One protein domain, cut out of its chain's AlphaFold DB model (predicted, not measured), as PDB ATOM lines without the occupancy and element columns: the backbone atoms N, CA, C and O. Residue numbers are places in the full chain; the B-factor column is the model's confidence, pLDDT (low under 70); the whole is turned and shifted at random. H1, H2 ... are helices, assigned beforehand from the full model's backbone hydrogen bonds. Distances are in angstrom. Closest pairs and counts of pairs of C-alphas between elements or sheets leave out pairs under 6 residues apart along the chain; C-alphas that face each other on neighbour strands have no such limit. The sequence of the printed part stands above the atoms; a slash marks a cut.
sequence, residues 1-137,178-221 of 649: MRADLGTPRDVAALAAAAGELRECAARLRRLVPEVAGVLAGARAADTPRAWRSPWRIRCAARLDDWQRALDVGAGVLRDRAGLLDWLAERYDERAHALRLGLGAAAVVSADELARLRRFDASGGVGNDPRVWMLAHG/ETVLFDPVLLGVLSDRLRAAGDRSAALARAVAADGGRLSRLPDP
ATOM      1  N   MET A   1     320.428 268.982 118.484       31.52
ATOM      2  CA  MET A   1     319.446 268.310 119.360       31.52
ATOM      3  C   MET A   1     320.178 267.145 120.019       31.52
ATOM      4  O   MET A   1     320.475 266.178 119.332       31.52
ATOM      5  N   ARG A   2     320.650 267.303 121.266       30.55
ATOM      6  CA  ARG A   2     321.339 266.225 122.000       30.55
ATOM      7  C   ARG A   2     320.287 265.170 122.335       30.55
ATOM      8  O   ARG A   2     319.290 265.518 122.955       30.55
ATOM      9  N   ALA A   3     320.483 263.939 121.865       38.84
ATOM     10  CA  ALA A   3     319.698 262.802 122.320       38.84
ATOM     11  C   ALA A   3     319.832 262.720 123.845       38.84
ATOM     12  O   ALA A   3     320.940 262.857 124.367       38.84
ATOM     13  N   ASP A   4     318.707 262.577 124.536       43.69
ATOM     14  CA  ASP A   4     318.648 262.410 125.983       43.69
ATOM     15  C   ASP A   4     319.261 261.040 126.319       43.69
ATOM     16  O   ASP A   4     318.618 259.993 126.223       43.69
ATOM     17  N   LEU A   5     320.578 261.027 126.530       49.28
ATOM     18  CA  LEU A   5     321.340 259.841 126.894       49.28
ATOM     19  C   LEU A   5     321.046 259.580 128.373       49.28
ATOM     20  O   LEU A   5     321.507 260.337 129.226       49.28
ATOM     21  N   GLY A   6     320.236 258.553 128.653       55.06
ATOM     22  CA  GLY A   6     319.782 258.202 130.002       55.06
ATOM     23  C   GLY A   6     320.910 258.203 131.037       55.06
ATOM     24  O   GLY A   6     322.056 257.848 130.749       55.06
ATOM     25  N   THR A   7     320.597 258.631 132.257       61.09
ATOM     26  CA  THR A   7     321.597 258.836 133.306       61.09
ATOM     27  C   THR A   7     322.148 257.493 133.821       61.09
ATOM     28  O   THR A   7     321.455 256.474 133.772       61.09
ATOM     29  N   PRO A   8     323.364 257.442 134.405       63.31
ATOM     30  CA  PRO A   8     323.883 256.233 135.066       63.31
ATOM     31  C   PRO A   8     322.939 255.660 136.138       63.31
ATOM     32  O   PRO A   8     322.959 254.463 136.424       63.31
ATOM     33  N   ARG A   9     322.092 256.521 136.716       66.25
ATOM     34  CA  ARG A   9     321.062 256.168 137.693       66.25
ATOM     35  C   ARG A   9     319.928 255.349 137.063       66.25
ATOM     36  O   ARG A   9     319.459 254.408 137.697       66.25
ATOM     37  N   ASP A  10     319.564 255.640 135.816       67.50
ATOM     38  CA  ASP A  10     318.512 254.930 135.076       67.50
ATOM     39  C   ASP A  10     318.962 253.515 134.686       67.50
ATOM     40  O   ASP A  10     318.218 252.547 134.827       67.50
ATOM     41  N   VAL A  11     320.231 253.365 134.293       70.94
ATOM     42  CA  VAL A  11     320.847 252.058 134.000       70.94
ATOM     43  C   VAL A  11     320.878 251.159 135.240       70.94
ATOM     44  O   VAL A  11     320.592 249.965 135.149       70.94
ATOM     45  N   ALA A  12     321.238 251.714 136.401       77.88
ATOM     46  CA  ALA A  12     321.269 250.968 137.657       77.88
ATOM     47  C   ALA A  12     319.860 250.552 138.115       77.88
ATOM     48  O   ALA A  12     319.680 249.425 138.576       77.88
ATOM     49  N   ALA A  13     318.863 251.425 137.942       74.62
ATOM     50  CA  ALA A  13     317.470 251.132 138.272       74.62
ATOM     51  C   ALA A  13     316.890 249.991 137.416       74.62
ATOM     52  O   ALA A  13     316.236 249.099 137.952       74.62
ATOM     53  N   LEU A  14     317.180 249.969 136.109       71.88
ATOM     54  CA  LEU A  14     316.732 248.899 135.208       71.88
ATOM     55  C   LEU A  14     317.369 247.542 135.539       71.88
ATOM     56  O   LEU A  14     316.675 246.529 135.567       71.88
ATOM     57  N   ALA A  15     318.671 247.518 135.841       79.00
ATOM     58  CA  ALA A  15     319.359 246.289 136.238       79.00
ATOM     59  C   ALA A  15     318.847 245.746 137.588       79.00
ATOM     60  O   ALA A  15     318.697 244.536 137.757       79.00
ATOM     61  N   ALA A  16     318.540 246.632 138.543       80.50
ATOM     62  CA  ALA A  16     317.918 246.245 139.808       80.50
ATOM     63  C   ALA A  16     316.521 245.637 139.586       80.50
ATOM     64  O   ALA A  16     316.232 244.564 140.112       80.50
ATOM     65  N   ALA A  17     315.701 246.259 138.734       75.50
ATOM     66  CA  ALA A  17     314.387 245.741 138.357       75.50
ATOM     67  C   ALA A  17     314.464 244.356 137.682       75.50
ATOM     68  O   ALA A  17     313.689 243.463 138.023       75.50
ATOM     69  N   ALA A  18     315.436 244.128 136.788       79.00
ATOM     70  CA  ALA A  18     315.682 242.810 136.193       79.00
ATOM     71  C   ALA A  18     316.034 241.746 137.251       79.00
ATOM     72  O   ALA A  18     315.568 240.607 137.178       79.00
ATOM     73  N   GLY A  19     316.837 242.114 138.255       84.06
ATOM     74  CA  GLY A  19     317.138 241.259 139.405       84.06
ATOM     75  C   GLY A  19     315.883 240.877 140.193       84.06
ATOM     76  O   GLY A  19     315.632 239.692 140.416       84.06
ATOM     77  N   GLU A  20     315.050 241.860 140.542       81.81
ATOM     78  CA  GLU A  20     313.797 241.636 141.275       81.81
ATOM     79  C   GLU A  20     312.817 240.726 140.513       81.81
ATOM     80  O   GLU A  20     312.209 239.828 141.108       81.81
ATOM     81  N   LEU A  21     312.699 240.907 139.192       78.94
ATOM     82  CA  LEU A  21     311.866 240.075 138.317       78.94
ATOM     83  C   LEU A  21     312.316 238.607 138.324       78.94
ATOM     84  O   LEU A  21     311.485 237.713 138.501       78.94
ATOM     85  N   ARG A  22     313.624 238.342 138.211       88.06
ATOM     86  CA  ARG A  22     314.181 236.976 138.268       88.06
ATOM     87  C   ARG A  22     313.985 236.320 139.619       88.06
ATOM     88  O   ARG A  22     313.656 235.135 139.697       88.06
ATOM     89  N   GLU A  23     314.185 237.071 140.698       88.62
ATOM     90  CA  GLU A  23     313.924 236.556 142.036       88.62
ATOM     91  C   GLU A  23     312.448 236.189 142.215       88.62
ATOM     92  O   GLU A  23     312.136 235.155 142.813       88.62
ATOM     93  N   CYS A  24     311.543 237.012 141.680       80.75
ATOM     94  CA  CYS A  24     310.115 236.733 141.676       80.75
ATOM     95  C   CYS A  24     309.792 235.481 140.847       80.75
ATOM     96  O   CYS A  24     309.127 234.578 141.351       80.75
ATOM     97  N   ALA A  25     310.333 235.355 139.632       82.62
ATOM     98  CA  ALA A  25     310.187 234.158 138.801       82.62
ATOM     99  C   ALA A  25     310.667 232.892 139.534       82.62
ATOM    100  O   ALA A  25     309.969 231.876 139.576       82.62
ATOM    101  N   ALA A  26     311.830 232.961 140.190       90.44
ATOM    102  CA  ALA A  26     312.370 231.860 140.981       90.44
ATOM    103  C   ALA A  26     311.477 231.496 142.179       90.44
ATOM    104  O   ALA A  26     311.325 230.308 142.478       90.44
ATOM    105  N   ARG A  27     310.870 232.483 142.854       87.06
ATOM    106  CA  ARG A  27     309.873 232.243 143.912       87.06
ATOM    107  C   ARG A  27     308.634 231.540 143.363       87.06
ATOM    108  O   ARG A  27     308.280 230.490 143.896       87.06
ATOM    109  N   LEU A  28     308.041 232.030 142.272       83.62
ATOM    110  CA  LEU A  28     306.862 231.402 141.663       83.62
ATOM    111  C   LEU A  28     307.133 229.942 141.273       83.62
ATOM    112  O   LEU A  28     306.323 229.072 141.583       83.62
ATOM    113  N   ARG A  29     308.301 229.631 140.688       90.25
ATOM    114  CA  ARG A  29     308.678 228.241 140.360       90.25
ATOM    115  C   ARG A  29     308.778 227.333 141.587       90.25
ATOM    116  O   ARG A  29     308.441 226.158 141.475       90.25
ATOM    117  N   ARG A  30     309.223 227.850 142.740       94.06
ATOM    118  CA  ARG A  30     309.235 227.085 144.002       94.06
ATOM    119  C   ARG A  30     307.821 226.784 144.500       94.06
ATOM    120  O   ARG A  30     307.587 225.686 144.987       94.06
ATOM    121  N   LEU A  31     306.877 227.702 144.293       90.12
ATOM    122  CA  LEU A  31     305.480 227.522 144.698       90.12
ATOM    123  C   LEU A  31     304.708 226.525 143.816       90.12
ATOM    124  O   LEU A  31     303.770 225.903 144.300       90.12
ATOM    125  N   VAL A  32     305.088 226.328 142.548       90.75
ATOM    126  CA  VAL A  32     304.420 225.388 141.617       90.75
ATOM    127  C   VAL A  32     304.224 223.977 142.210       90.75
ATOM    128  O   VAL A  32     303.077 223.524 142.268       90.75
ATOM    129  N   PRO A  33     305.276 223.257 142.657       95.81
ATOM    130  CA  PRO A  33     305.107 221.935 143.261       95.81
ATOM    131  C   PRO A  33     304.373 221.985 144.608       95.81
ATOM    132  O   PRO A  33     303.672 221.031 144.942       95.81
ATOM    133  N   GLU A  34     304.483 223.082 145.364       95.06
ATOM    134  CA  GLU A  34     303.753 223.251 146.625       95.06
ATOM    135  C   GLU A  34     302.240 223.353 146.392       95.06
ATOM    136  O   GLU A  34     301.479 222.664 147.070       95.06
ATOM    137  N   VAL A  35     301.808 224.139 145.395       92.06
ATOM    138  CA  VAL A  35     300.397 224.302 145.000       92.06
ATOM    139  C   VAL A  35     299.821 222.995 144.456       92.06
ATOM    140  O   VAL A  35     298.763 222.562 144.909       92.06
ATOM    141  N   ALA A  36     300.525 222.319 143.544       93.56
ATOM    142  CA  ALA A  36     300.070 221.034 143.007       93.56
ATOM    143  C   ALA A  36     300.009 219.936 144.091       93.56
ATOM    144  O   ALA A  36     299.151 219.055 144.059       93.56
ATOM    145  N   GLY A  37     300.901 219.994 145.085       95.69
ATOM    146  CA  GLY A  37     301.026 218.991 146.143       95.69
ATOM    147  C   GLY A  37     300.076 219.150 147.336       95.69
ATOM    148  O   GLY A  37     300.056 218.267 148.198       95.69
ATOM    149  N   VAL A  38     299.280 220.227 147.421       96.12
ATOM    150  CA  VAL A  38     298.490 220.577 148.624       96.12
ATOM    151  C   VAL A  38     297.632 219.415 149.148       96.12
ATOM    152  O   VAL A  38     297.572 219.183 150.364       96.12
ATOM    153  N   LEU A  39     296.984 218.671 148.244       96.88
ATOM    154  CA  LEU A  39     296.039 217.596 148.572       96.88
ATOM    155  C   LEU A  39     296.665 216.199 148.668       96.88
ATOM    156  O   LEU A  39     295.956 215.257 149.032       96.88
ATOM    157  N   ALA A  40     297.966 216.038 148.402       95.62
ATOM    158  CA  ALA A  40     298.614 214.724 148.328       95.62
ATOM    159  C   ALA A  40     298.367 213.870 149.586       95.62
ATOM    160  O   ALA A  40     297.984 212.702 149.500       95.62
ATOM    161  N   GLY A  41     298.490 214.481 150.769       95.00
ATOM    162  CA  GLY A  41     298.219 213.806 152.038       95.00
ATOM    163  C   GLY A  41     296.764 213.343 152.178       95.00
ATOM    164  O   GLY A  41     296.525 212.204 152.587       95.00
ATOM    165  N   ALA A  42     295.794 214.203 151.852       95.06
ATOM    166  CA  ALA A  42     294.371 213.881 151.969       95.06
ATOM    167  C   ALA A  42     293.982 212.747 151.010       95.06
ATOM    168  O   ALA A  42     293.360 211.775 151.430       95.06
ATOM    169  N   ARG A  43     294.449 212.803 149.757       94.44
ATOM    170  CA  ARG A  43     294.227 211.739 148.764       94.44
ATOM    171  C   ARG A  43     294.822 210.402 149.206       94.44
ATOM    172  O   ARG A  43     294.173 209.374 149.071       94.44
ATOM    173  N   ALA A  44     296.014 210.413 149.808       94.06
ATOM    174  CA  ALA A  44     296.628 209.201 150.349       94.06
ATOM    175  C   ALA A  44     295.864 208.602 151.551       94.06
ATOM    176  O   ALA A  44     296.042 207.426 151.858       94.06
ATOM    177  N   ALA A  45     295.047 209.393 152.257       93.00
ATOM    178  CA  ALA A  45     294.213 208.912 153.361       93.00
ATOM    179  C   ALA A  45     292.812 208.448 152.915       93.00
ATOM    180  O   ALA A  45     292.201 207.635 153.609       93.00
ATOM    181  N   ASP A  46     292.309 208.909 151.764       92.31
ATOM    182  CA  ASP A  46     291.027 208.465 151.207       92.31
ATOM    183  C   ASP A  46     291.139 207.066 150.579       92.31
ATOM    184  O   ASP A  46     291.363 206.884 149.381       92.31
ATOM    185  N   THR A  47     290.978 206.042 151.415       89.75
ATOM    186  CA  THR A  47     291.130 204.640 151.012       89.75
ATOM    187  C   THR A  47     289.847 203.834 151.238       89.75
ATOM    188  O   THR A  47     289.087 204.129 152.162       89.75
ATOM    189  N   PRO A  48     289.624 202.735 150.484       86.38
ATOM    190  CA  PRO A  48     288.532 201.797 150.763       86.38
ATOM    191  C   PRO A  48     288.613 201.136 152.151       86.38
ATOM    192  O   PRO A  48     287.636 200.546 152.607       86.38
ATOM    193  N   ARG A  49     289.784 201.186 152.806       85.56
ATOM    194  CA  ARG A  49     289.974 200.725 154.191       85.56
ATOM    195  C   ARG A  49     289.461 201.740 155.206       85.56
ATOM    196  O   ARG A  49     288.934 201.330 156.229       85.56
ATOM    197  N   ALA A  50     289.588 203.035 154.917       84.38
ATOM    198  CA  ALA A  50     289.036 204.085 155.768       84.38
ATOM    199  C   ALA A  50     287.504 204.085 155.728       84.38
ATOM    200  O   ALA A  50     286.848 204.258 156.751       84.38
ATOM    201  N   TRP A  51     286.923 203.871 154.544       88.38
ATOM    202  CA  TRP A  51     285.477 203.811 154.370       88.38
ATOM    203  C   TRP A  51     285.034 203.218 153.032       88.38
ATOM    204  O   TRP A  51     285.677 203.396 151.998       88.38
ATOM    205  N   ARG A  52     283.864 202.574 153.042       87.06
ATOM    206  CA  ARG A  52     283.098 202.174 151.857       87.06
ATOM    207  C   ARG A  52     281.686 202.713 151.995       87.06
ATOM    208  O   ARG A  52     280.936 202.279 152.861       87.06
ATOM    209  N   SER A  53     281.348 203.713 151.187       80.94
ATOM    210  CA  SER A  53     280.001 204.279 151.136       80.94
ATOM    211  C   SER A  53     279.782 205.049 149.829       80.94
ATOM    212  O   SER A  53     280.748 205.589 149.278       80.94
ATOM    213  N   PRO A  54     278.527 205.232 149.375       82.44
ATOM    214  CA  PRO A  54     278.215 206.161 148.283       82.44
ATOM    215  C   PRO A  54     278.707 207.590 148.557       82.44
ATOM    216  O   PRO A  54     278.933 208.390 147.651       82.44
ATOM    217  N   TRP A  55     278.894 207.935 149.831       82.12
ATOM    218  CA  TRP A  55     279.409 209.234 150.223       82.12
ATOM    219  C   TRP A  55     280.912 209.401 149.979       82.12
ATOM    220  O   TRP A  55     281.329 210.491 149.587       82.12
ATOM    221  N   ARG A  56     281.704 208.329 150.113       88.81
ATOM    222  CA  ARG A  56     283.120 208.335 149.717       88.81
ATOM    223  C   ARG A  56     283.273 208.750 148.260       88.81
ATOM    224  O   ARG A  56     284.100 209.600 147.971       88.81
ATOM    225  N   ILE A  57     282.448 208.201 147.366       86.19
ATOM    226  CA  ILE A  57     282.498 208.505 145.927       86.19
ATOM    227  C   ILE A  57     282.345 210.015 145.693       86.19
ATOM    228  O   ILE A  57     283.114 210.608 144.943       86.19
ATOM    229  N   ARG A  58     281.406 210.660 146.401       86.56
ATOM    230  CA  ARG A  58     281.222 212.119 146.337       86.56
ATOM    231  C   ARG A  58     282.428 212.894 146.877       86.56
ATOM    232  O   ARG A  58     282.791 213.919 146.308       86.56
ATOM    233  N   CYS A  59     283.048 212.423 147.958       88.62
ATOM    234  CA  CYS A  59     284.231 213.073 148.532       88.62
ATOM    235  C   CYS A  59     285.461 212.927 147.627       88.62
ATOM    236  O   CYS A  59     286.153 213.915 147.394       88.62
ATOM    237  N   ALA A  60     285.680 211.739 147.062       90.31
ATOM    238  CA  ALA A  60     286.740 211.468 146.096       90.31
ATOM    239  C   ALA A  60     286.588 212.342 144.841       90.31
ATOM    240  O   ALA A  60     287.537 213.012 144.444       90.31
ATOM    241  N   ALA A  61     285.371 212.441 144.289       87.44
ATOM    242  CA  ALA A  61     285.093 213.313 143.146       87.44
ATOM    243  C   ALA A  61     285.428 214.786 143.445       87.44
ATOM    244  O   ALA A  61     286.063 215.461 142.638       87.44
ATOM    245  N   ARG A  62     285.083 215.270 144.645       90.44
ATOM    246  CA  ARG A  62     285.402 216.637 145.076       90.44
ATOM    247  C   ARG A  62     286.910 216.858 145.270       90.44
ATOM    248  O   ARG A  62     287.403 217.933 144.939       90.44
ATOM    249  N   LEU A  63     287.644 215.862 145.774       92.94
ATOM    250  CA  LEU A  63     289.111 215.896 145.840       92.94
ATOM    251  C   LEU A  63     289.742 215.951 144.442       92.94
ATOM    252  O   LEU A  63     290.749 216.633 144.261       92.94
ATOM    253  N   ASP A  64     289.169 215.248 143.465       91.38
ATOM    254  CA  ASP A  64     289.611 215.300 142.067       91.38
ATOM    255  C   ASP A  64     289.352 216.673 141.437       91.38
ATOM    256  O   ASP A  64     290.216 217.195 140.734       91.38
ATOM    257  N   ASP A  65     288.194 217.281 141.711       85.69
ATOM    258  CA  ASP A  65     287.864 218.632 141.242       85.69
ATOM    259  C   ASP A  65     288.848 219.676 141.772       85.69
ATOM    260  O   ASP A  65     289.357 220.503 141.013       85.69
ATOM    261  N   TRP A  66     289.150 219.629 143.070       92.44
ATOM    262  CA  TRP A  66     290.121 220.542 143.661       92.44
ATOM    263  C   TRP A  66     291.538 220.305 143.146       92.44
ATOM    264  O   TRP A  66     292.240 221.277 142.877       92.44
ATOM    265  N   GLN A  67     291.955 219.048 142.965       94.56
ATOM    266  CA  GLN A  67     293.271 218.746 142.400       94.56
ATOM    267  C   GLN A  67     293.410 219.328 140.990       94.56
ATOM    268  O   GLN A  67     294.392 220.006 140.713       94.56
ATOM    269  N   ARG A  68     292.391 219.164 140.133       87.25
ATOM    270  CA  ARG A  68     292.381 219.776 138.795       87.25
ATOM    271  C   ARG A  68     292.538 221.296 138.854       87.25
ATOM    272  O   ARG A  68     293.314 221.854 138.085       87.25
ATOM    273  N   ALA A  69     291.831 221.966 139.764       81.06
ATOM    274  CA  ALA A  69     291.946 223.415 139.925       81.06
ATOM    275  C   ALA A  69     293.354 223.844 140.385       81.06
ATOM    276  O   ALA A  69     293.890 224.832 139.884       81.06
ATOM    277  N   LEU A  70     293.972 223.090 141.301       86.69
ATOM    278  CA  LEU A  70     295.347 223.329 141.744       86.69
ATOM    279  C   LEU A  70     296.364 223.106 140.622       86.69
ATOM    280  O   LEU A  70     297.278 223.911 140.474       86.69
ATOM    281  N   ASP A  71     296.195 222.059 139.813       86.50
ATOM    282  CA  ASP A  71     297.086 221.759 138.689       86.50
ATOM    283  C   ASP A  71     297.031 222.865 137.622       86.50
ATOM    284  O   ASP A  71     298.071 223.291 137.113       86.50
ATOM    285  N   VAL A  72     295.833 223.397 137.338       79.81
ATOM    286  CA  VAL A  72     295.653 224.575 136.470       79.81
ATOM    287  C   VAL A  72     296.354 225.796 137.070       79.81
ATOM    288  O   VAL A  72     297.129 226.455 136.377       79.81
ATOM    289  N   GLY A  73     296.157 226.073 138.363       77.19
ATOM    290  CA  GLY A  73     296.840 227.171 139.051       77.19
ATOM    291  C   GLY A  73     298.370 227.035 139.026       77.19
ATOM    292  O   GLY A  73     299.087 227.997 138.756       77.19
ATOM    293  N   ALA A  74     298.891 225.827 139.228       84.19
ATOM    294  CA  ALA A  74     300.317 225.530 139.124       84.19
ATOM    295  C   ALA A  74     300.851 225.741 137.693       84.19
ATOM    296  O   ALA A  74     301.983 226.196 137.520       84.19
ATOM    297  N   GLY A  75     300.038 225.457 136.670       77.62
ATOM    298  CA  GLY A  75     300.305 225.822 135.276       77.62
ATOM    299  C   GLY A  75     300.458 227.331 135.091       77.62
ATOM    300  O   GLY A  75     301.507 227.787 134.643       77.62
ATOM    301  N   VAL A  76     299.472 228.105 135.551       73.88
ATOM    302  CA  VAL A  76     299.486 229.576 135.471       73.88
ATOM    303  C   VAL A  76     300.704 230.177 136.181       73.88
ATOM    304  O   VAL A  76     301.331 231.095 135.661       73.88
ATOM    305  N   LEU A  77     301.088 229.654 137.350       76.12
ATOM    306  CA  LEU A  77     302.294 230.103 138.059       76.12
ATOM    307  C   LEU A  77     303.576 229.855 137.256       76.12
ATOM    308  O   LEU A  77     304.477 230.696 137.267       76.12
ATOM    309  N   ARG A  78     303.660 228.720 136.553       81.31
ATOM    310  CA  ARG A  78     304.799 228.387 135.690       81.31
ATOM    311  C   ARG A  78     304.889 229.341 134.502       81.31
ATOM    312  O   ARG A  78     305.973 229.849 134.222       81.31
ATOM    313  N   ASP A  79     303.758 229.625 133.864       71.94
ATOM    314  CA  ASP A  79     303.686 230.536 132.720       71.94
ATOM    315  C   ASP A  79     304.022 231.975 133.137       71.94
ATOM    316  O   ASP A  79     304.820 232.646 132.481       71.94
ATOM    317  N   ARG A  80     303.505 232.426 134.292       71.94
ATOM    318  CA  ARG A  80     303.855 233.724 134.893       71.94
ATOM    319  C   ARG A  80     305.347 233.826 135.206       71.94
ATOM    320  O   ARG A  80     305.944 234.860 134.935       71.94
ATOM    321  N   ALA A  81     305.964 232.774 135.746       77.69
ATOM    322  CA  ALA A  81     307.405 232.773 135.990       77.69
ATOM    323  C   ALA A  81     308.203 232.965 134.689       77.69
ATOM    324  O   ALA A  81     309.119 233.782 134.667       77.69
ATOM    325  N   GLY A  82     307.813 232.281 133.608       75.44
ATOM    326  CA  GLY A  82     308.444 232.445 132.295       75.44
ATOM    327  C   GLY A  82     308.283 233.855 131.718       75.44
ATOM    328  O   GLY A  82     309.233 234.402 131.164       75.44
ATOM    329  N   LEU A  83     307.116 234.482 131.904       69.50
ATOM    330  CA  LEU A  83     306.902 235.880 131.515       69.50
ATOM    331  C   LEU A  83     307.829 236.837 132.280       69.50
ATOM    332  O   LEU A  83     308.371 237.769 131.690       69.50
ATOM    333  N   LEU A  84     308.027 236.614 133.581       73.62
ATOM    334  CA  LEU A  84     308.910 237.446 134.403       73.62
ATOM    335  C   LEU A  84     310.383 237.307 134.004       73.62
ATOM    336  O   LEU A  84     311.089 238.314 133.984       73.62
ATOM    337  N   ASP A  85     310.844 236.104 133.649       79.75
ATOM    338  CA  ASP A  85     312.198 235.921 133.104       79.75
ATOM    339  C   ASP A  85     312.370 236.677 131.790       79.75
ATOM    340  O   ASP A  85     313.343 237.410 131.618       79.75
ATOM    341  N   TRP A  86     311.390 236.543 130.894       77.81
ATOM    342  CA  TRP A  86     311.394 237.236 129.614       77.81
ATOM    343  C   TRP A  86     311.429 238.757 129.802       77.81
ATOM    344  O   TRP A  86     312.210 239.447 129.150       77.81
ATOM    345  N   LEU A  87     310.636 239.298 130.733       69.94
ATOM    346  CA  LEU A  87     310.690 240.719 131.079       69.94
ATOM    347  C   LEU A  87     312.069 241.105 131.621       69.94
ATOM    348  O   LEU A  87     312.627 242.107 131.182       69.94
ATOM    349  N   ALA A  88     312.653 240.313 132.523       78.69
ATOM    350  CA  ALA A  88     313.976 240.592 133.074       78.69
ATOM    351  C   ALA A  88     315.064 240.668 131.989       78.69
ATOM    352  O   ALA A  88     315.925 241.547 132.046       78.69
ATOM    353  N   GLU A  89     315.006 239.798 130.977       79.44
ATOM    354  CA  GLU A  89     315.894 239.855 129.808       79.44
ATOM    355  C   GLU A  89     315.756 241.189 129.061       79.44
ATOM    356  O   GLU A  89     316.764 241.819 128.741       79.44
ATOM    357  N   ARG A  90     314.529 241.695 128.872       74.12
ATOM    358  CA  ARG A  90     314.299 242.995 128.211       74.12
ATOM    359  C   ARG A  90     314.797 244.185 129.020       74.12
ATOM    360  O   ARG A  90     315.312 245.142 128.438       74.12
ATOM    361  N   TYR A  91     314.676 244.137 130.346       73.56
ATOM    362  CA  TYR A  91     315.247 245.165 131.219       73.56
ATOM    363  C   TYR A  91     316.780 245.199 131.113       73.56
ATOM    364  O   TYR A  91     317.362 246.283 131.034       73.56
ATOM    365  N   ASP A  92     317.432 244.037 131.030       78.31
ATOM    366  CA  ASP A  92     318.883 243.951 130.856       78.31
ATOM    367  C   ASP A  92     319.346 244.408 129.468       78.31
ATOM    368  O   ASP A  92     320.317 245.163 129.367       78.31
ATOM    369  N   GLU A  93     318.639 244.025 128.402       74.62
ATOM    370  CA  GLU A  93     318.895 244.515 127.039       74.62
ATOM    371  C   GLU A  93     318.794 246.045 126.976       74.62
ATOM    372  O   GLU A  93     319.653 246.714 126.392       74.62
ATOM    373  N   ARG A  94     317.785 246.624 127.641       71.19
ATOM    374  CA  ARG A  94     317.596 248.076 127.714       71.19
ATOM    375  C   ARG A  94     318.704 248.762 128.509       71.19
ATOM    376  O   ARG A  94     319.243 249.772 128.051       71.19
ATOM    377  N   ALA A  95     319.067 248.215 129.668       73.31
ATOM    378  CA  ALA A  95     320.177 248.718 130.469       73.31
ATOM    379  C   ALA A  95     321.501 248.660 129.686       73.31
ATOM    380  O   ALA A  95     322.311 249.585 129.764       73.31
ATOM    381  N   HIS A  96     321.713 247.607 128.891       75.56
ATOM    382  CA  HIS A  96     322.882 247.456 128.029       75.56
ATOM    383  C   HIS A  96     322.903 248.476 126.879       75.56
ATOM    384  O   HIS A  96     323.921 249.134 126.673       75.56
ATOM    385  N   ALA A  97     321.780 248.682 126.184       69.06
ATOM    386  CA  ALA A  97     321.673 249.674 125.111       69.06
ATOM    387  C   ALA A  97     321.952 251.108 125.603       69.06
ATOM    388  O   ALA A  97     322.685 251.854 124.951       69.06
ATOM    389  N   LEU A  98     321.438 251.465 126.788       70.62
ATOM    390  CA  LEU A  98     321.710 252.758 127.426       70.62
ATOM    391  C   LEU A  98     323.191 252.919 127.806       70.62
ATOM    392  O   LEU A  98     323.750 253.996 127.606       70.62
ATOM    393  N   ARG A  99     323.865 251.854 128.275       76.56
ATOM    394  CA  ARG A  99     325.324 251.873 128.528       76.56
ATOM    395  C   ARG A  99     326.145 252.132 127.264       76.56
ATOM    396  O   ARG A  99     327.211 252.731 127.359       76.56
ATOM    397  N   LEU A 100     325.663 251.688 126.103       75.19
ATOM    398  CA  LEU A 100     326.324 251.878 124.807       75.19
ATOM    399  C   LEU A 100     326.012 253.237 124.153       75.19
ATOM    400  O   LEU A 100     326.508 253.514 123.064       75.19
ATOM    401  N   GLY A 101     325.201 254.088 124.793       65.06
ATOM    402  CA  GLY A 101     324.827 255.400 124.258       65.06
ATOM    403  C   GLY A 101     323.896 255.337 123.043       65.06
ATOM    404  O   GLY A 101     323.801 256.304 122.287       65.06
ATOM    405  N   LEU A 102     323.213 254.207 122.834       61.78
ATOM    406  CA  LEU A 102     322.234 254.050 121.763       61.78
ATOM    407  C   LEU A 102     320.915 254.719 122.187       61.78
ATOM    408  O   LEU A 102     320.367 254.421 123.248       61.78
ATOM    409  N   GLY A 103     320.416 255.648 121.361       53.66
ATOM    410  CA  GLY A 103     319.125 256.310 121.577       53.66
ATOM    411  C   GLY A 103     317.961 255.314 121.579       53.66
ATOM    412  O   GLY A 103     318.089 254.208 121.058       53.66
ATOM    413  N   ALA A 104     316.831 255.710 122.172       50.72
ATOM    414  CA  ALA A 104     315.662 254.869 122.429       50.72
ATOM    415  C   ALA A 104     314.999 254.284 121.160       50.72
ATOM    416  O   ALA A 104     313.907 254.687 120.783       50.72
ATOM    417  N   ALA A 105     315.622 253.310 120.501       44.97
ATOM    418  CA  ALA A 105     314.945 252.471 119.526       44.97
ATOM    419  C   ALA A 105     314.056 251.470 120.279       44.97
ATOM    420  O   ALA A 105     314.473 250.912 121.298       44.97
ATOM    421  N   ALA A 106     312.819 251.295 119.811       49.81
ATOM    422  CA  ALA A 106     311.854 250.362 120.380       49.81
ATOM    423  C   ALA A 106     312.441 248.940 120.373       49.81
ATOM    424  O   ALA A 106     312.643 248.351 119.316       49.81
ATOM    425  N   VAL A 107     312.730 248.408 121.563       49.66
ATOM    426  CA  VAL A 107     313.322 247.070 121.766       49.66
ATOM    427  C   VAL A 107     312.273 245.957 121.581       49.66
ATOM    428  O   VAL A 107     312.611 244.781 121.573       49.66
ATOM    429  N   VAL A 108     310.998 246.314 121.392       50.56
ATOM    430  CA  VAL A 108     309.888 245.367 121.237       50.56
ATOM    431  C   VAL A 108     309.241 245.566 119.870       50.56
ATOM    432  O   VAL A 108     308.676 246.621 119.579       50.56
ATOM    433  N   SER A 109     309.321 244.548 119.018       50.59
ATOM    434  CA  SER A 109     308.641 244.518 117.723       50.59
ATOM    435  C   SER A 109     307.121 244.382 117.888       50.59
ATOM    436  O   SER A 109     306.619 243.842 118.877       50.59
ATOM    437  N   ALA A 110     306.359 244.826 116.884       50.12
ATOM    438  CA  ALA A 110     304.904 244.650 116.857       50.12
ATOM    439  C   ALA A 110     304.484 243.166 116.947       50.12
ATOM    440  O   ALA A 110     303.443 242.859 117.529       50.12
ATOM    441  N   ASP A 111     305.313 242.248 116.439       49.16
ATOM    442  CA  ASP A 111     305.112 240.799 116.545       49.16
ATOM    443  C   ASP A 111     305.333 240.269 117.969       49.16
ATOM    444  O   ASP A 111     304.618 239.369 118.413       49.16
ATOM    445  N   GLU A 112     306.283 240.833 118.717       49.53
ATOM    446  CA  GLU A 112     306.502 240.510 120.134       49.53
ATOM    447  C   GLU A 112     305.374 241.060 121.014       49.53
ATOM    448  O   GLU A 112     304.863 240.341 121.872       49.53
ATOM    449  N   LEU A 113     304.888 242.271 120.723       50.69
ATOM    450  CA  LEU A 113     303.651 242.813 121.298       50.69
ATOM    451  C   LEU A 113     302.428 241.946 120.949       50.69
ATOM    452  O   LEU A 113     301.574 241.712 121.800       50.69
ATOM    453  N   ALA A 114     302.348 241.400 119.732       48.25
ATOM    454  CA  ALA A 114     301.294 240.466 119.333       48.25
ATOM    455  C   ALA A 114     301.429 239.071 119.981       48.25
ATOM    456  O   ALA A 114     300.429 238.366 120.137       48.25
ATOM    457  N   ARG A 115     302.641 238.645 120.367       48.41
ATOM    458  CA  ARG A 115     302.870 237.438 121.185       48.41
ATOM    459  C   ARG A 115     302.474 237.663 122.645       48.41
ATOM    460  O   ARG A 115     301.814 236.792 123.197       48.41
ATOM    461  N   LEU A 116     302.768 238.830 123.222       47.22
ATOM    462  CA  LEU A 116     302.274 239.252 124.543       47.22
ATOM    463  C   LEU A 116     300.740 239.329 124.580       47.22
ATOM    464  O   LEU A 116     300.117 238.752 125.464       47.22
ATOM    465  N   ARG A 117     300.126 239.940 123.555       43.25
ATOM    466  CA  ARG A 117     298.663 239.958 123.362       43.25
ATOM    467  C   ARG A 117     298.072 238.561 123.242       43.25
ATOM    468  O   ARG A 117     296.962 238.346 123.704       43.25
ATOM    469  N   ARG A 118     298.785 237.613 122.624       41.59
ATOM    470  CA  ARG A 118     298.374 236.205 122.591       41.59
ATOM    471  C   ARG A 118     298.557 235.529 123.941       41.59
ATOM    472  O   ARG A 118     297.685 234.769 124.290       41.59
ATOM    473  N   PHE A 119     299.590 235.828 124.719       41.12
ATOM    474  CA  PHE A 119     299.756 235.283 126.073       41.12
ATOM    475  C   PHE A 119     298.585 235.666 127.001       41.12
ATOM    476  O   PHE A 119     298.132 234.844 127.795       41.12
ATOM    477  N   ASP A 120     298.058 236.883 126.829       38.34
ATOM    478  CA  ASP A 120     296.904 237.423 127.559       38.34
ATOM    479  C   ASP A 120     295.553 236.958 126.958       38.34
ATOM    480  O   ASP A 120     294.676 236.459 127.657       38.34
ATOM    481  N   ALA A 121     295.401 236.995 125.625       33.31
ATOM    482  CA  ALA A 121     294.176 236.580 124.927       33.31
ATOM    483  C   ALA A 121     294.009 235.054 124.780       33.31
ATOM    484  O   ALA A 121     292.889 234.569 124.619       33.31
ATOM    485  N   SER A 122     295.096 234.278 124.823       33.72
ATOM    486  CA  SER A 122     295.085 232.814 124.734       33.72
ATOM    487  C   SER A 122     295.053 232.129 126.092       33.72
ATOM    488  O   SER A 122     295.239 230.915 126.096       33.72
ATOM    489  N   GLY A 123     294.856 232.875 127.195       42.00
ATOM    490  CA  GLY A 123     294.667 232.378 128.564       42.00
ATOM    491  C   GLY A 123     295.170 230.952 128.751       42.00
ATOM    492  O   GLY A 123     294.367 230.021 128.672       42.00
ATOM    493  N   GLY A 124     296.496 230.790 128.875       35.72
ATOM    494  CA  GLY A 124     297.190 229.500 128.826       35.72
ATOM    495  C   GLY A 124     296.419 228.411 129.567       35.72
ATOM    496  O   GLY A 124     296.288 228.473 130.781       35.72
ATOM    497  N   VAL A 125     295.828 227.467 128.823       37.94
ATOM    498  CA  VAL A 125     295.021 226.318 129.308       37.94
ATOM    499  C   VAL A 125     293.775 226.674 130.162       37.94
ATOM    500  O   VAL A 125     292.861 225.862 130.285       37.94
ATOM    501  N   GLY A 126     293.675 227.886 130.709       36.16
ATOM    502  CA  GLY A 126     292.668 228.327 131.673       36.16
ATOM    503  C   GLY A 126     291.387 228.892 131.064       36.16
ATOM    504  O   GLY A 126     290.462 229.190 131.813       36.16
ATOM    505  N   ASN A 127     291.302 229.028 129.738       36.16
ATOM    506  CA  ASN A 127     290.126 229.577 129.056       36.16
ATOM    507  C   ASN A 127     289.294 228.524 128.303       36.16
ATOM    508  O   ASN A 127     288.593 228.855 127.350       36.16
ATOM    509  N   ASP A 128     289.350 227.247 128.711       37.66
ATOM    510  CA  ASP A 128     288.314 226.285 128.319       37.66
ATOM    511  C   ASP A 128     287.014 226.660 129.059       37.66
ATOM    512  O   ASP A 128     286.965 226.579 130.295       37.66
ATOM    513  N   PRO A 129     285.929 227.036 128.355       37.03
ATOM    514  CA  PRO A 129     284.641 227.316 128.981       37.03
ATOM    515  C   PRO A 129     284.145 226.148 129.845       37.03
ATOM    516  O   PRO A 129     283.400 226.364 130.793       37.03
ATOM    517  N   ARG A 130     284.582 224.909 129.575       36.47
ATOM    518  CA  ARG A 130     284.273 223.725 130.393       36.47
ATOM    519  C   ARG A 130     284.993 223.734 131.743       36.47
ATOM    520  O   ARG A 130     284.401 223.278 132.717       36.47
ATOM    521  N   VAL A 131     286.208 224.286 131.828       36.50
ATOM    522  CA  VAL A 131     286.962 224.478 133.085       36.50
ATOM    523  C   VAL A 131     286.277 225.533 133.956       36.50
ATOM    524  O   VAL A 131     286.095 225.318 135.153       36.50
ATOM    525  N   TRP A 132     285.780 226.606 133.341       36.19
ATOM    526  CA  TRP A 132     284.976 227.638 134.004       36.19
ATOM    527  C   TRP A 132     283.592 227.152 134.434       36.19
ATOM    528  O   TRP A 132     283.127 227.469 135.527       36.19
ATOM    529  N   MET A 133     282.940 226.325 133.618       34.16
ATOM    530  CA  MET A 133     281.631 225.742 133.922       34.16
ATOM    531  C   MET A 133     281.719 224.668 135.024       34.16
ATOM    532  O   MET A 133     280.814 224.566 135.852       34.16
ATOM    533  N   LEU A 134     282.834 223.926 135.098       38.19
ATOM    534  CA  LEU A 134     283.188 223.082 136.245       38.19
ATOM    535  C   LEU A 134     283.444 223.949 137.489       38.19
ATOM    536  O   LEU A 134     282.807 223.724 138.511       38.19
ATOM    537  N   ALA A 135     284.275 224.993 137.401       33.00
ATOM    538  CA  ALA A 135     284.573 225.911 138.507       33.00
ATOM    539  C   ALA A 135     283.326 226.626 139.079       33.00
ATOM    540  O   ALA A 135     283.174 226.722 140.297       33.00
ATOM    541  N   HIS A 136     282.385 227.070 138.239       33.94
ATOM    542  CA  HIS A 136     281.136 227.702 138.689       33.94
ATOM    543  C   HIS A 136     280.090 226.709 139.212       33.94
ATOM    544  O   HIS A 136     279.435 227.003 140.215       33.94
ATOM    545  N   GLY A 137     279.981 225.506 138.634       35.84
ATOM    546  CA  GLY A 137     279.139 224.435 139.188       35.84
ATOM    547  C   GLY A 137     279.585 223.960 140.583       35.84
ATOM    548  O   GLY A 137     278.784 223.422 141.344       35.84
ATOM    549  N   GLU A 178     277.977 196.128 148.595       52.72
ATOM    550  CA  GLU A 178     279.174 196.301 149.419       52.72
ATOM    551  C   GLU A 178     278.785 196.748 150.831       52.72
ATOM    552  O   GLU A 178     278.144 197.784 151.025       52.72
ATOM    553  N   THR A 179     279.203 195.981 151.840       67.44
ATOM    554  CA  THR A 179     279.022 196.312 153.259       67.44
ATOM    555  C   THR A 179     279.564 197.716 153.530       67.44
ATOM    556  O   THR A 179     280.765 197.972 153.360       67.44
ATOM    557  N   VAL A 180     278.678 198.625 153.951       72.44
ATOM    558  CA  VAL A 180     279.047 199.989 154.336       72.44
ATOM    559  C   VAL A 180     280.048 199.910 155.486       72.44
ATOM    560  O   VAL A 180     279.751 199.351 156.539       72.44
ATOM    561  N   LEU A 181     281.244 200.456 155.274       80.81
ATOM    562  CA  LEU A 181     282.340 200.430 156.240       80.81
ATOM    563  C   LEU A 181     282.745 201.855 156.583       80.81
ATOM    564  O   LEU A 181     282.888 202.689 155.691       80.81
ATOM    565  N   PHE A 182     282.994 202.108 157.863       83.12
ATOM    566  CA  PHE A 182     283.612 203.342 158.314       83.12
ATOM    567  C   PHE A 182     284.588 203.069 159.459       83.12
ATOM    568  O   PHE A 182     284.179 202.637 160.536       83.12
ATOM    569  N   ASP A 183     285.866 203.362 159.239       85.62
ATOM    570  CA  ASP A 183     286.899 203.312 160.266       85.62
ATOM    571  C   ASP A 183     287.087 204.720 160.865       85.62
ATOM    572  O   ASP A 183     287.547 205.635 160.174       85.62
ATOM    573  N   PRO A 184     286.714 204.947 162.136       80.94
ATOM    574  CA  PRO A 184     286.742 206.280 162.729       80.94
ATOM    575  C   PRO A 184     288.164 206.821 162.943       80.94
ATOM    576  O   PRO A 184     288.338 208.039 162.982       80.94
ATOM    577  N   VAL A 185     289.173 205.952 163.061       83.38
ATOM    578  CA  VAL A 185     290.575 206.351 163.243       83.38
ATOM    579  C   VAL A 185     291.141 206.824 161.909       83.38
ATOM    580  O   VAL A 185     291.630 207.950 161.804       83.38
ATOM    581  N   LEU A 186     291.006 206.013 160.858       88.50
ATOM    582  CA  LEU A 186     291.490 206.355 159.519       88.50
ATOM    583  C   LEU A 186     290.756 207.569 158.932       88.50
ATOM    584  O   LEU A 186     291.373 208.407 158.274       88.50
ATOM    585  N   LEU A 187     289.457 207.713 159.207       88.81
ATOM    586  CA  LEU A 187     288.703 208.903 158.807       88.81
ATOM    587  C   LEU A 187     289.102 210.147 159.599       88.81
ATOM    588  O   LEU A 187     289.118 211.232 159.026       88.81
ATOM    589  N   GLY A 188     289.487 210.001 160.871       86.44
ATOM    590  CA  GLY A 188     290.110 211.082 161.634       86.44
ATOM    591  C   GLY A 188     291.403 211.571 160.972       86.44
ATOM    592  O   GLY A 188     291.573 212.772 160.780       86.44
ATOM    593  N   VAL A 189     292.258 210.643 160.522       89.94
ATOM    594  CA  VAL A 189     293.480 210.972 159.764       89.94
ATOM    595  C   VAL A 189     293.149 211.711 158.465       89.94
ATOM    596  O   VAL A 189     293.797 212.708 158.145       89.94
ATOM    597  N   LEU A 190     292.135 211.268 157.714       92.81
ATOM    598  CA  LEU A 190     291.679 211.966 156.508       92.81
ATOM    599  C   LEU A 190     291.209 213.396 156.825       92.81
ATOM    600  O   LEU A 190     291.657 214.340 156.172       92.81
ATOM    601  N   SER A 191     290.359 213.567 157.840       92.25
ATOM    602  CA  SER A 191     289.871 214.877 158.287       92.25
ATOM    603  C   SER A 191     291.009 215.826 158.674       92.25
ATOM    604  O   SER A 191     290.996 216.995 158.284       92.25
ATOM    605  N   ASP A 192     292.021 215.340 159.390       91.38
ATOM    606  CA  ASP A 192     293.164 216.162 159.801       91.38
ATOM    607  C   ASP A 192     294.037 216.557 158.606       91.38
ATOM    608  O   ASP A 192     294.444 217.714 158.479       91.38
ATOM    609  N   ARG A 193     294.252 215.639 157.657       95.31
ATOM    610  CA  ARG A 193     294.976 215.951 156.416       95.31
ATOM    611  C   ARG A 193     294.221 216.937 155.522       95.31
ATOM    612  O   ARG A 193     294.868 217.747 154.860       95.31
ATOM    613  N   LEU A 194     292.887 216.909 155.520       95.38
ATOM    614  CA  LEU A 194     292.044 217.895 154.834       95.38
ATOM    615  C   LEU A 194     292.155 219.289 155.467       95.38
ATOM    616  O   LEU A 194     292.268 220.275 154.740       95.38
ATOM    617  N   ARG A 195     292.169 219.390 156.804       94.31
ATOM    618  CA  ARG A 195     292.408 220.666 157.506       94.31
ATOM    619  C   ARG A 195     293.783 221.231 157.181       94.31
ATOM    620  O   ARG A 195     293.873 222.362 156.721       94.31
ATOM    621  N   ALA A 196     294.821 220.403 157.307       94.81
ATOM    622  CA  ALA A 196     296.188 220.792 156.980       94.81
ATOM    623  C   ALA A 196     296.329 221.234 155.515       94.81
ATOM    624  O   ALA A 196     297.064 222.172 155.217       94.81
ATOM    625  N   ALA A 197     295.620 220.581 154.586       96.44
ATOM    626  CA  ALA A 197     295.557 221.024 153.198       96.44
ATOM    627  C   ALA A 197     294.887 222.401 153.065       96.44
ATOM    628  O   ALA A 197     295.412 223.253 152.354       96.44
ATOM    629  N   GLY A 198     293.784 222.647 153.777       95.50
ATOM    630  CA  GLY A 198     293.125 223.953 153.817       95.50
ATOM    631  C   GLY A 198     294.038 225.071 154.334       95.50
ATOM    632  O   GLY A 198     294.176 226.103 153.675       95.50
ATOM    633  N   ASP A 199     294.728 224.839 155.454       94.56
ATOM    634  CA  ASP A 199     295.648 225.811 156.062       94.56
ATOM    635  C   ASP A 199     296.846 226.108 155.154       94.56
ATOM    636  O   ASP A 199     297.188 227.274 154.926       94.56
ATOM    637  N   ARG A 200     297.448 225.060 154.570       95.31
ATOM    638  CA  ARG A 200     298.517 225.205 153.570       95.31
ATOM    639  C   ARG A 200     298.039 225.991 152.357       95.31
ATOM    640  O   ARG A 200     298.740 226.889 151.908       95.31
ATOM    641  N   SER A 201     296.839 225.704 151.863       93.44
ATOM    642  CA  SER A 201     296.252 226.414 150.728       93.44
ATOM    643  C   SER A 201     296.053 227.904 151.022       93.44
ATOM    644  O   SER A 201     296.400 228.757 150.207       93.44
ATOM    645  N   ALA A 202     295.573 228.241 152.224       89.12
ATOM    646  CA  ALA A 202     295.431 229.627 152.666       89.12
ATOM    647  C   ALA A 202     296.788 230.342 152.810       89.12
ATOM    648  O   ALA A 202     296.900 231.524 152.484       89.12
ATOM    649  N   ALA A 203     297.822 229.644 153.291       90.62
ATOM    650  CA  ALA A 203     299.178 230.182 153.384       90.62
ATOM    651  C   ALA A 203     299.795 230.431 152.001       90.62
ATOM    652  O   ALA A 203     300.316 231.519 151.757       90.62
ATOM    653  N   LEU A 204     299.665 229.473 151.080       88.81
ATOM    654  CA  LEU A 204     300.119 229.606 149.697       88.81
ATOM    655  C   LEU A 204     299.398 230.747 148.974       88.81
ATOM    656  O   LEU A 204     300.046 231.529 148.289       88.81
ATOM    657  N   ALA A 205     298.090 230.916 149.190       83.44
ATOM    658  CA  ALA A 205     297.342 232.039 148.622       83.44
ATOM    659  C   ALA A 205     297.903 233.397 149.081       83.44
ATOM    660  O   ALA A 205     298.056 234.310 148.271       83.44
ATOM    661  N   ARG A 206     298.273 233.526 150.365       82.50
ATOM    662  CA  ARG A 206     298.931 234.737 150.886       82.50
ATOM    663  C   ARG A 206     300.329 234.935 150.301       82.50
ATOM    664  O   ARG A 206     300.682 236.067 149.987       82.50
ATOM    665  N   ALA A 207     301.105 233.861 150.148       81.81
ATOM    666  CA  ALA A 207     302.439 233.922 149.553       81.81
ATOM    667  C   ALA A 207     302.386 234.398 148.091       81.81
ATOM    668  O   ALA A 207     303.112 235.319 147.727       81.81
ATOM    669  N   VAL A 208     301.467 233.847 147.288       76.12
ATOM    670  CA  VAL A 208     301.245 234.268 145.893       76.12
ATOM    671  C   VAL A 208     300.793 235.733 145.819       76.12
ATOM    672  O   VAL A 208     301.304 236.491 144.998       76.12
ATOM    673  N   ALA A 209     299.887 236.164 146.705       70.62
ATOM    674  CA  ALA A 209     299.416 237.550 146.739       70.62
ATOM    675  C   ALA A 209     300.515 238.556 147.143       70.62
ATOM    676  O   ALA A 209     300.538 239.681 146.639       70.62
ATOM    677  N   ALA A 210     301.439 238.168 148.030       67.69
ATOM    678  CA  ALA A 210     302.531 239.030 148.488       67.69
ATOM    679  C   ALA A 210     303.521 239.396 147.366       67.69
ATOM    680  O   ALA A 210     304.059 240.506 147.369       67.69
ATOM    681  N   ASP A 211     303.729 238.511 146.386       62.19
ATOM    682  CA  ASP A 211     304.580 238.799 145.226       62.19
ATOM    683  C   ASP A 211     303.940 239.855 144.290       62.19
ATOM    684  O   ASP A 211     304.653 240.641 143.664       62.19
ATOM    685  N   GLY A 212     302.606 239.981 144.269       55.88
ATOM    686  CA  GLY A 212     301.879 240.966 143.444       55.88
ATOM    687  C   GLY A 212     302.090 242.412 143.821       55.88
ATOM    688  O   GLY A 212     302.243 243.267 142.954       55.88
ATOM    689  N   GLY A 213     302.150 242.684 145.123       54.16
ATOM    690  CA  GLY A 213     302.381 244.034 145.629       54.16
ATOM    691  C   GLY A 213     303.796 244.562 145.370       54.16
ATOM    692  O   GLY A 213     304.026 245.762 145.513       54.16
ATOM    693  N   ARG A 214     304.749 243.684 145.022       58.59
ATOM    694  CA  ARG A 214     306.143 244.050 144.723       58.59
ATOM    695  C   ARG A 214     306.330 244.434 143.257       58.59
ATOM    696  O   ARG A 214     306.955 245.451 142.981       58.59
ATOM    697  N   LEU A 215     305.733 243.676 142.336       55.78
ATOM    698  CA  LEU A 215     305.856 243.914 140.892       55.78
ATOM    699  C   LEU A 215     305.202 245.220 140.425       55.78
ATOM    700  O   LEU A 215     305.673 245.834 139.474       55.78
ATOM    701  N   SER A 216     304.158 245.687 141.115       53.47
ATOM    702  CA  SER A 216     303.459 246.941 140.797       53.47
ATOM    703  C   SER A 216     304.271 248.218 141.065       53.47
ATOM    704  O   SER A 216     303.787 249.312 140.787       53.47
ATOM    705  N   ARG A 217     305.489 248.102 141.614       57.78
ATOM    706  CA  ARG A 217     306.372 249.233 141.962       57.78
ATOM    707  C   ARG A 217     307.589 249.373 141.044       57.78
ATOM    708  O   ARG A 217     308.417 250.251 141.282       57.78
ATOM    709  N   LEU A 218     307.721 248.513 140.032       57.09
ATOM    710  CA  LEU A 218     308.845 248.541 139.097       57.09
ATOM    711  C   LEU A 218     308.725 249.727 138.111       57.09
ATOM    712  O   LEU A 218     307.614 250.064 137.703       57.09
ATOM    713  N   PRO A 219     309.842 250.382 137.735       55.31
ATOM    714  CA  PRO A 219     309.837 251.529 136.819       55.31
ATOM    715  C   PRO A 219     309.419 251.136 135.388       55.31
ATOM    716  O   PRO A 219     309.906 250.129 134.887       55.31
ATOM    717  N   ASP A 220     308.575 251.943 134.717       53.19
ATOM    718  CA  ASP A 220     308.165 251.721 133.310       53.19
ATOM    719  C   ASP A 220     309.383 251.837 132.370       53.19
ATOM    720  O   ASP A 220     309.941 252.928 132.212       53.19
ATOM    721  N   PRO A 221     309.818 250.740 131.726       45.69
ATOM    722  CA  PRO A 221     311.060 250.719 130.962       45.69
ATOM    723  C   PRO A 221     310.914 251.280 129.537       45.69
ATOM    724  O   PRO A 221     311.931 251.471 128.859       45.69
TER     725      PRO A 221
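What this domain is: This is residues 1 to 137 and 178 to 221 of the 649 residues of the protein "Calpain catalytic domain-containing protein" of Frankia sp. CcI6 (UniProt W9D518). Long helices H1 and H3 pack side by side as a rod, with H6 running along H1 and short H2; H4 and H5 lie loosely off H3. The 181 printed residues hold six named helices, H1 to H6 in order, and no named strand: all helix. The whole is only just loose, close to extended, with a radius of gyration of the C-alphas of 23.5 A and spans of 89 by 30 by 18 A.

How they stand to each other: H3, residues 54 to 99, touches H1, residues 8 to 37, opposite ways at a shallow tilt of 16 degrees; the closest C-alphas, of Ala 88 and Ala 18, are 4.2 A apart. H6, residues 184 to 215, touches H1 with residues 201 to 215 alone. H6 touches H2, residues 40 to 45. H5, residues 129 to 137, is close to H3 but not clearly touching. H4, residues 110 to 121, touches no helix.

Where its parts are: H3 measures 68.6 A. H1 begins at C-alpha 8 (323.883, 256.233, 135.066); H6 ends at C-alpha 215 (305.856, 243.914, 140.892).

The domain as a whole: Residues 138 to 177 are cut out, leaving 29.9 A between C-alphas 137 and 178. Residues 101 to 137 are under pLDDT 70.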